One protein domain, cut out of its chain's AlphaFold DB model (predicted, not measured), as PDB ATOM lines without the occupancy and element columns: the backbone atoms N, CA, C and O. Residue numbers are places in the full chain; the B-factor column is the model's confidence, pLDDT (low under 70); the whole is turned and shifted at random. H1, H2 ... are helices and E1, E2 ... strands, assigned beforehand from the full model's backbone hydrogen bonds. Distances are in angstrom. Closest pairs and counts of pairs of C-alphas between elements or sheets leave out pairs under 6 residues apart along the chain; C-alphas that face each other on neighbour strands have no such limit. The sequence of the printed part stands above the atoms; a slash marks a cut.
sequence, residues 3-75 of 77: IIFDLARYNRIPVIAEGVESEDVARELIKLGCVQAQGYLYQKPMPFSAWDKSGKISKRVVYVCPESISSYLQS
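What this domain is: This is residues 3 to 75 of the 77 residues of a protein of Escherichia coli (UniProt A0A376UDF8). Little regular structure: a small parallel sheet of E1 and E2 with H2 packed loosely on it through residues 25 to 30, H1 off to one side, and a long unnamed tail, residues 39 to 75, of which 45 to 58 and 66 to 72 stick out. The 73 printed residues run H1, E1, H2, E2, a mixed class with 24 residues in named elements. The whole is only just loose, close to compact, with a radius of gyration of the C-alphas of 13.8 A and spans of 39 by 31 by 19 A.

Where its parts are: E1 is residues 16 to 18 and E2 residues 36 to 38, ending at C-alpha 38 (-32.190, 16.997, 42.267). H2, residues 23 to 31, measures 12.4 A; H1, residues 3 to 11, measures 12.3 A from C-alpha 3 (-51.942, 15.475, 42.718).

How they stand to each other: E1 and E2 are parallel at 19 degrees, with N 38 and O 17 2.8 A apart, within hydrogen-bond range. E1, H2 and E2 form a strand-helix-strand unit, two parallel strands joined through a helix, with a right-handed crossover. The closest C-alphas of H2 and E2, Ala 26 and Ala 37, are 7.9 A apart. H1 is apart from H2 and E2. In H1 and H2 every O i to N i+4 pair is within hydrogen-bond range.

The domain as a whole: The C-alphas farthest apart, Tyr 10 and Ser 49, are 39.8 A apart. The printed part has no cut, and its three links between named elements are tight. Residues 55 to 75 have pLDDT under 70.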
ATOM      1  N   ILE A   3     -51.366  16.578  43.507       91.75
ATOM      2  CA  ILE A   3     -51.942  15.475  42.718       91.75
ATOM      3  C   ILE A   3     -50.891  14.431  42.312       91.75
ATOM      4  O   ILE A   3     -51.148  13.238  42.412       91.75
ATOM      5  N   ILE A   4     -49.696  14.870  41.899       92.31
ATOM      6  CA  ILE A   4     -48.605  13.963  41.504       92.31
ATOM      7  C   ILE A   4     -48.180  13.076  42.681       92.31
ATOM      8  O   ILE A   4     -48.001  11.873  42.509       92.31
ATOM      9  N   PHE A   5     -48.072  13.645  43.886       91.06
ATOM     10  CA  PHE A   5     -47.709  12.883  45.080       91.06
ATOM     11  C   PHE A   5     -48.792  11.884  45.469       91.06
ATOM     12  O   PHE A   5     -48.472  10.750  45.814       91.06
ATOM     13  N   ASP A   6     -50.061  12.271  45.380       92.44
ATOM     14  CA  ASP A   6     -51.170  11.379  45.723       92.44
ATOM     15  C   ASP A   6     -51.276  10.210  44.734       92.44
ATOM     16  O   ASP A   6     -51.404   9.057  45.151       92.44
ATOM     17  N   LEU A   7     -51.103  10.479  43.434       94.00
ATOM     18  CA  LEU A   7     -51.045   9.444  42.401       94.00
ATOM     19  C   LEU A   7     -49.870   8.486  42.625       94.00
ATOM     20  O   LEU A   7     -50.042   7.268  42.570       94.00
ATOM     21  N   ALA A   8     -48.677   9.020  42.886       93.38
ATOM     22  CA  ALA A   8     -47.490   8.203  43.088       93.38
ATOM     23  C   ALA A   8     -47.597   7.335  44.348       93.38
ATOM     24  O   ALA A   8     -47.289   6.147  44.294       93.38
ATOM     25  N   ARG A   9     -48.118   7.880  45.457       89.94
ATOM     26  CA  ARG A   9     -48.372   7.116  46.691       89.94
ATOM     27  C   ARG A   9     -49.363   5.984  46.462       89.94
ATOM     28  O   ARG A   9     -49.093   4.861  46.881       89.94
ATOM     29  N   TYR A  10     -50.474   6.264  45.779       95.31
ATOM     30  CA  TYR A  10     -51.482   5.252  45.467       95.31
ATOM     31  C   TYR A  10     -50.888   4.088  44.659       95.31
ATOM     32  O   TYR A  10     -51.139   2.925  44.964       95.31
ATOM     33  N   ASN A  11     -50.031   4.402  43.684       95.69
ATOM     34  CA  ASN A  11     -49.378   3.414  42.821       95.69
ATOM     35  C   ASN A  11     -48.049   2.874  43.376       95.69
ATOM     36  O   ASN A  11     -47.416   2.047  42.725       95.69
ATOM     37  N   ARG A  12     -47.613   3.317  44.564       91.19
ATOM     38  CA  ARG A  12     -46.323   2.959  45.187       91.19
ATOM     39  C   ARG A  12     -45.110   3.254  44.291       91.19
ATOM     40  O   ARG A  12     -44.133   2.510  44.289       91.19
ATOM     41  N   ILE A  13     -45.178   4.346  43.536       92.94
ATOM     42  CA  ILE A  13     -44.113   4.804  42.640       92.94
ATOM     43  C   ILE A  13     -43.203   5.770  43.418       92.94
ATOM     44  O   ILE A  13     -43.716   6.719  44.019       92.94
ATOM     45  N   PRO A  14     -41.871   5.566  43.435       86.75
ATOM     46  CA  PRO A  14     -40.949   6.524  44.035       86.75
ATOM     47  C   PRO A  14     -40.952   7.841  43.250       86.75
ATOM     48  O   PRO A  14     -41.038   7.845  42.023       86.75
ATOM     49  N   VAL A  15     -40.847   8.966  43.960       88.94
ATOM     50  CA  VAL A  15     -40.853  10.305  43.353       88.94
ATOM     51  C   VAL A  15     -39.556  11.027  43.671       88.94
ATOM     52  O   VAL A  15     -39.227  11.204  44.845       88.94
ATOM     53  N   ILE A  16     -38.901  11.516  42.619       92.75
ATOM     54  CA  ILE A  16     -37.822  12.498  42.685       92.75
ATOM     55  C   ILE A  16     -38.338  13.867  42.232       92.75
ATOM     56  O   ILE A  16     -39.014  13.982  41.211       92.75
ATOM     57  N   ALA A  17     -38.037  14.906  43.005       93.00
ATOM     58  CA  ALA A  17     -38.296  16.286  42.612       93.00
ATOM     59  C   ALA A  17     -37.064  16.877  41.915       93.00
ATOM     60  O   ALA A  17     -36.028  17.074  42.548       93.00
ATOM     61  N   GLU A  18     -37.171  17.176  40.623       94.94
ATOM     62  CA  GLU A  18     -36.110  17.833  39.854       94.94
ATOM     63  C   GLU A  18     -36.268  19.362  39.851       94.94
ATOM     64  O   GLU A  18     -37.378  19.888  39.952       94.94
ATOM     65  N   GLY A  19     -35.152  20.086  39.736       91.81
ATOM     66  CA  GLY A  19     -35.128  21.552  39.708       91.81
ATOM     67  C   GLY A  19     -35.278  22.224  41.079       91.81
ATOM     68  O   GLY A  19     -35.785  23.337  41.162       91.81
ATOM     69  N   VAL A  20     -34.864  21.576  42.173       92.31
ATOM     70  CA  VAL A  20     -34.922  22.176  43.520       92.31
ATOM     71  C   VAL A  20     -33.768  23.160  43.732       92.31
ATOM     72  O   VAL A  20     -32.602  22.768  43.801       92.31
ATOM     73  N   GLU A  21     -34.091  24.446  43.862       95.56
ATOM     74  CA  GLU A  21     -33.095  25.527  43.954       95.56
ATOM     75  C   GLU A  21     -33.105  26.285  45.289       95.56
ATOM     76  O   GLU A  21     -32.166  27.026  45.569       95.56
ATOM     77  N   SER A  22     -34.120  26.087  46.143       94.00
ATOM     78  CA  SER A  22     -34.232  26.776  47.434       94.00
ATOM     79  C   SER A  22     -34.590  25.841  48.589       94.00
ATOM     80  O   SER A  22     -35.319  24.856  48.430       94.00
ATOM     81  N   GLU A  23     -34.101  26.176  49.783       92.50
ATOM     82  CA  GLU A  23     -34.381  25.420  51.007       92.50
ATOM     83  C   GLU A  23     -35.869  25.426  51.375       92.50
ATOM     84  O   GLU A  23     -36.373  24.442  51.913       92.50
ATOM     85  N   ASP A  24     -36.593  26.509  51.074       95.81
ATOM     86  CA  ASP A  24     -38.041  26.584  51.288       95.81
ATOM     87  C   ASP A  24     -38.790  25.549  50.441       95.81
ATOM     88  O   ASP A  24     -39.659  24.842  50.959       95.81
ATOM     89  N   VAL A  25     -38.413  25.403  49.164       92.25
ATOM     90  CA  VAL A  25     -38.982  24.383  48.269       92.25
ATOM     91  C   VAL A  25     -38.631  22.983  48.768       92.25
ATOM     92  O   VAL A  25     -39.515  22.132  48.857       92.25
ATOM     93  N   ALA A  26     -37.377  22.746  49.166       89.94
ATOM     94  CA  ALA A  26     -36.955  21.463  49.728       89.94
ATOM     95  C   ALA A  26     -37.747  21.095  50.995       89.94
ATOM     96  O   ALA A  26     -38.232  19.970  51.123       89.94
ATOM     97  N   ARG A  27     -37.950  22.052  51.910       91.94
ATOM     98  CA  ARG A  27     -38.756  21.853  53.123       91.94
ATOM     99  C   ARG A  27     -40.203  21.499  52.799       91.94
ATOM    100  O   ARG A  27     -40.774  20.638  53.464       91.94
ATOM    101  N   GLU A  28     -40.805  22.136  51.802       93.62
ATOM    102  CA  GLU A  28     -42.181  21.827  51.410       93.62
ATOM    103  C   GLU A  28     -42.302  20.441  50.761       93.62
ATOM    104  O   GLU A  28     -43.222  19.689  51.080       93.62
ATOM    105  N   LEU A  29     -41.333  20.051  49.927       91.00
ATOM    106  CA  LEU A  29     -41.257  18.709  49.344       91.00
ATOM    107  C   LEU A  29     -41.156  17.616  50.418       91.00
ATOM    108  O   LEU A  29     -41.879  16.621  50.338       91.00
ATOM    109  N   ILE A  30     -40.358  17.837  51.467       89.69
ATOM    110  CA  ILE A  30     -40.245  16.914  52.607       89.69
ATOM    111  C   ILE A  30     -41.587  16.769  53.334       89.69
ATOM    112  O   ILE A  30     -41.998  15.649  53.637       89.69
ATOM    113  N   LYS A  31     -42.319  17.867  53.574       90.31
ATOM    114  CA  LYS A  31     -43.670  17.799  54.171       90.31
ATOM    115  C   LYS A  31     -44.653  17.023  53.291       90.31
ATOM    116  O   LYS A  31     -45.564  16.376  53.802       90.31
ATOM    117  N   LEU A  32     -44.468  17.069  51.971       89.25
ATOM    118  CA  LEU A  32     -45.209  16.266  50.998       89.25
ATOM    119  C   LEU A  32     -44.664  14.829  50.872       89.25
ATOM    120  O   LEU A  32     -45.142  14.068  50.034       89.25
ATOM    121  N   GLY A  33     -43.717  14.407  51.710       84.56
ATOM    122  CA  GLY A  33     -43.160  13.052  51.718       84.56
ATOM    123  C   GLY A  33     -42.204  12.752  50.561       84.56
ATOM    124  O   GLY A  33     -41.876  11.591  50.333       84.56
ATOM    125  N   CYS A  34     -41.756  13.772  49.827       88.12
ATOM    126  CA  CYS A  34     -40.726  13.643  48.807       88.12
ATOM    127  C   CYS A  34     -39.353  13.849  49.443       88.12
ATOM    128  O   CYS A  34     -39.017  14.947  49.884       88.12
ATOM    129  N   VAL A  35     -38.572  12.774  49.502       84.62
ATOM    130  CA  VAL A  35     -37.242  12.757  50.136       84.62
ATOM    131  C   VAL A  35     -36.101  12.626  49.127       84.62
ATOM    132  O   VAL A  35     -34.936  12.677  49.506       84.62
ATOM    133  N   GLN A  36     -36.430  12.464  47.845       86.88
ATOM    134  CA  GLN A  36     -35.476  12.436  46.743       86.88
ATOM    135  C   GLN A  36     -35.607  13.734  45.955       86.88
ATOM    136  O   GLN A  36     -36.702  14.096  45.523       86.88
ATOM    137  N   ALA A  37     -34.496  14.436  45.757       87.69
ATOM    138  CA  ALA A  37     -34.490  15.680  45.010       87.69
ATOM    139  C   ALA A  37     -33.190  15.863  44.225       87.69
ATOM    140  O   ALA A  37     -32.118  15.444  44.657       87.69
ATOM    141  N   GLN A  38     -33.300  16.541  43.088       90.12
ATOM    142  CA  GLN A  38     -32.190  16.997  42.267       90.12
ATOM    143  C   GLN A  38     -32.372  18.486  41.987       90.12
ATOM    144  O   GLN A  38     -33.465  18.945  41.662       90.12
ATOM    145  N   GLY A  39     -31.296  19.257  42.069       89.00
ATOM    146  CA  GLY A  39     -31.321  20.663  41.687       89.00
ATOM    147  C   GLY A  39     -30.126  21.438  42.217       89.00
ATOM    148  O   GLY A  39     -29.290  20.904  42.949       89.00
ATOM    149  N   TYR A  40     -30.051  22.713  41.834       90.81
ATOM    150  CA  TYR A  40     -28.905  23.576  42.125       90.81
ATOM    151  C   TYR A  40     -28.714  23.853  43.614       90.81
ATOM    152  O   TYR A  40     -27.600  24.203  44.004       90.81
ATOM    153  N   LEU A  41     -29.754  23.659  44.433       88.81
ATOM    154  CA  LEU A  41     -29.632  23.703  45.889       88.81
ATOM    155  C   LEU A  41     -28.588  22.697  46.395       88.81
ATOM    156  O   LEU A  41     -27.843  22.998  47.323       88.81
ATOM    157  N   TYR A  42     -28.539  21.513  45.781       85.00
ATOM    158  CA  TYR A  42     -27.653  20.428  46.190       85.00
ATOM    159  C   TYR A  42     -26.352  20.447  45.396       85.00
ATOM    160  O   TYR A  42     -25.268  20.470  45.975       85.00
ATOM    161  N   GLN A  43     -26.456  20.433  44.066       86.25
ATOM    162  CA  GLN A  43     -25.301  20.386  43.180       86.25
ATOM    163  C   GLN A  43     -25.700  20.824  41.767       86.25
ATOM    164  O   GLN A  43     -26.698  20.367  41.209       86.25
ATOM    165  N   LYS A  44     -24.892  21.696  41.158       86.75
ATOM    166  CA  LYS A  44     -25.025  22.004  39.728       86.75
ATOM    167  C   LYS A  44     -24.470  20.851  38.885       86.75
ATOM    168  O   LYS A  44     -23.510  20.213  39.332       86.75
ATOM    169  N   PRO A  45     -24.992  20.627  37.663       85.19
ATOM    170  CA  PRO A  45     -24.362  19.748  36.690       85.19
ATOM    171  C   PRO A  45     -22.871  20.053  36.581       85.19
ATOM    172  O   PRO A  45     -22.456  21.214  36.561       85.19
ATOM    173  N   MET A  46     -22.068  19.000  36.540       85.88
ATOM    174  CA  MET A  46     -20.618  19.100  36.528       85.88
ATOM    175  C   MET A  46     -20.033  18.069  35.564       85.88
ATOM    176  O   MET A  46     -20.658  17.030  35.334       85.88
ATOM    177  N   PRO A  47     -18.841  18.319  35.000       87.75
ATOM    178  CA  PRO A  47     -18.141  17.314  34.216       87.75
ATOM    179  C   PRO A  47     -17.890  16.048  35.037       87.75
ATOM    180  O   PRO A  47     -17.608  16.122  36.233       87.75
ATOM    181  N   PHE A  48     -17.898  14.891  34.377       84.81
ATOM    182  CA  PHE A  48     -17.635  13.607  35.034       84.81
ATOM    183  C   PHE A  48     -16.277  13.563  35.753       84.81
ATOM    184  O   PHE A  48     -16.152  12.956  36.811       84.81
ATOM    185  N   SER A  49     -15.265  14.248  35.212       87.25
ATOM    186  CA  SER A  49     -13.932  14.358  35.818       87.25
ATOM    187  C   SER A  49     -13.925  15.062  37.177       87.25
ATOM    188  O   SER A  49     -13.003  14.856  37.958       87.25
ATOM    189  N   ALA A  50     -14.940  15.880  37.463       81.12
ATOM    190  CA  ALA A  50     -15.079  16.598  38.722       81.12
ATOM    191  C   ALA A  50     -15.960  15.849  39.740       81.12
ATOM    192  O   ALA A  50     -16.071  16.292  40.883       81.12
ATOM    193  N   TRP A  51     -16.592  14.734  39.354       79.50
ATOM    194  CA  TRP A  51     -17.415  13.943  40.264       79.50
ATOM    195  C   TRP A  51     -16.527  13.208  41.278       79.50
ATOM    196  O   TRP A  51     -15.762  12.308  40.925       79.50
ATOM    197  N   ASP A  52     -16.652  13.575  42.555       76.75
ATOM    198  CA  ASP A  52     -16.028  12.851  43.661       76.75
ATOM    199  C   ASP A  52     -16.664  11.460  43.850       76.75
ATOM    200  O   ASP A  52     -17.800  11.320  44.304       76.75
ATOM    201  N   LYS A  53     -15.898  10.420  43.507       72.81
ATOM    202  CA  LYS A  53     -16.293   9.007  43.626       72.81
ATOM    203  C   LYS A  53     -15.978   8.406  44.994       72.81
ATOM    204  O   LYS A  53     -16.280   7.241  45.225       72.81
ATOM    205  N   SER A  54     -15.358   9.166  45.900       72.56
ATOM    206  CA  SER A  54     -14.913   8.654  47.202       72.56
ATOM    207  C   SER A  54     -16.059   8.339  48.168       72.56
ATOM    208  O   SER A  54     -15.808   7.830  49.259       72.56
ATOM    209  N   GLY A  55     -17.309   8.658  47.806       56.66
ATOM    210  CA  GLY A  55     -18.488   8.418  48.641       56.66
ATOM    211  C   GLY A  55     -18.508   9.249  49.927       56.66
ATOM    212  O   GLY A  55     -19.393   9.075  50.764       56.66
ATOM    213  N   LYS A  56     -17.549  10.167  50.106       53.75
ATOM    214  CA  LYS A  56     -17.523  11.094  51.234       53.75
ATOM    215  C   LYS A  56     -18.650  12.095  51.033       53.75
ATOM    216  O   LYS A  56     -18.559  12.995  50.203       53.75
ATOM    217  N   ILE A  57     -19.724  11.919  51.798       53.34
ATOM    218  CA  ILE A  57     -20.864  12.835  51.826       53.34
ATOM    219  C   ILE A  57     -20.340  14.204  52.279       53.34
ATOM    220  O   ILE A  57     -20.199  14.480  53.472       53.34
ATOM    221  N   SER A  58     -20.015  15.082  51.329       47.16
ATOM    222  CA  SER A  58     -19.883  16.498  51.644       47.16
ATOM    223  C   SER A  58     -21.270  16.948  52.099       47.16
ATOM    224  O   SER A  58     -22.264  16.623  51.451       47.16
ATOM    225  N   LYS A  59     -21.359  17.638  53.239       43.59
ATOM    226  CA  LYS A  59     -22.595  18.023  53.958       43.59
ATOM    227  C   LYS A  59     -23.685  18.764  53.138       43.59
ATOM    228  O   LYS A  59     -24.640  19.250  53.728       43.59
ATOM    229  N   ARG A  60     -23.556  18.887  51.815       45.16
ATOM    230  CA  ARG A  60     -24.455  19.608  50.904       45.16
ATOM    231  C   ARG A  60     -25.209  18.732  49.897       45.16
ATOM    232  O   ARG A  60     -26.157  19.226  49.302       45.16
ATOM    233  N   VAL A  61     -24.858  17.455  49.728       44.09
ATOM    234  CA  VAL A  61     -25.501  16.592  48.722       44.09
ATOM    235  C   VAL A  61     -26.245  15.450  49.410       44.09
ATOM    236  O   VAL A  61     -25.653  14.451  49.811       44.09
ATOM    237  N   VAL A  62     -27.559  15.609  49.567       42.03
ATOM    238  CA  VAL A  62     -28.443  14.567  50.102       42.03
ATOM    239  C   VAL A  62     -28.892  13.677  48.943       42.03
ATOM    240  O   VAL A  62     -29.995  13.815  48.430       42.03
ATOM    241  N   TYR A  63     -28.042  12.739  48.530       40.12
ATOM    242  CA  TYR A  63     -28.544  11.496  47.946       40.12
ATOM    243  C   TYR A  63     -28.611  10.483  49.086       40.12
ATOM    244  O   TYR A  63     -27.652   9.756  49.336       40.12
ATOM    245  N   VAL A  64     -29.726  10.449  49.825       38.03
ATOM    246  CA  VAL A  64     -30.017   9.262  50.640       38.03
ATOM    247  C   VAL A  64     -30.424   8.183  49.652       38.03
ATOM    248  O   VAL A  64     -31.579   8.110  49.245       38.03
ATOM    249  N   CYS A  65     -29.457   7.381  49.217       37.41
ATOM    250  CA  CYS A  65     -29.760   6.073  48.671       37.41
ATOM    251  C   CYS A  65     -30.006   5.172  49.889       37.41
ATOM    252  O   CYS A  65     -29.053   4.898  50.621       37.41
ATOM    253  N   PRO A  66     -31.253   4.759  50.188       36.62
ATOM    254  CA  PRO A  66     -31.470   3.744  51.206       36.62
ATOM    255  C   PRO A  66     -30.726   2.482  50.756       36.62
ATOM    256  O   PRO A  66     -30.730   2.167  49.562       36.62
ATOM    257  N   GLU A  67     -30.121   1.744  51.686       39.56
ATOM    258  CA  GLU A  67     -29.403   0.490  51.388       39.56
ATOM    259  C   GLU A  67     -30.254  -0.508  50.568       39.56
ATOM    260  O   GLU A  67     -29.725  -1.339  49.835       39.56
ATOM    261  N   SER A  68     -31.586  -0.369  50.592       36.59
ATOM    262  CA  SER A  68     -32.536  -1.181  49.829       36.59
ATOM    263  C   SER A  68     -32.656  -0.855  48.327       36.59
ATOM    264  O   SER A  68     -33.374  -1.570  47.635       36.59
ATOM    265  N   ILE A  69     -32.009   0.198  47.803       44.25
ATOM    266  CA  ILE A  69     -32.026   0.570  46.362       44.25
ATOM    267  C   ILE A  69     -30.651   0.307  45.702       44.25
ATOM    268  O   ILE A  69     -30.359   0.782  44.609       44.25
ATOM    269  N   SER A  70     -29.777  -0.488  46.329       43.81
ATOM    270  CA  SER A  70     -28.467  -0.818  45.742       43.81
ATOM    271  C   SER A  70     -28.559  -1.670  44.466       43.81
ATOM    272  O   SER A  70     -27.639  -1.631  43.654       43.81
ATOM    273  N   SER A  71     -29.636  -2.436  44.262       32.62
ATOM    274  CA  SER A  71     -29.772  -3.303  43.083       32.62
ATOM    275  C   SER A  71     -30.354  -2.597  41.854       32.62
ATOM    276  O   SER A  71     -30.074  -3.012  40.736       32.62
ATOM    277  N   TYR A  72     -31.135  -1.525  42.033       32.47
ATOM    278  CA  TYR A  72     -31.865  -0.875  40.933       32.47
ATOM    279  C   TYR A  72     -31.032   0.182  40.189       32.47
ATOM    280  O   TYR A  72     -31.269   0.453  39.018       32.47
ATOM    281  N   LEU A  73     -30.026   0.773  40.843       34.75
ATOM    282  CA  LEU A  73     -29.169   1.800  40.234       34.75
ATOM    283  C   LEU A  73     -27.957   1.231  39.481       34.75
ATOM    284  O   LEU A  73     -27.404   1.925  38.635       34.75
ATOM    285  N   GLN A  74     -27.578  -0.032  39.710       33.09
ATOM    286  CA  GLN A  74     -26.539  -0.696  38.906       33.09
ATOM    287  C   GLN A  74     -26.992  -1.014  37.471       33.09
ATOM    288  O   GLN A  74     -26.150  -1.343  36.645       33.09
ATOM    289  N   SER A  75     -28.290  -0.923  37.159       25.64
ATOM    290  CA  SER A  75     -28.815  -1.205  35.815       25.64
ATOM    291  C   SER A  75     -29.130   0.042  34.984       25.64
ATOM    292  O   SER A  75     -29.621  -0.097  33.868       25.64
TER     293      SER A  75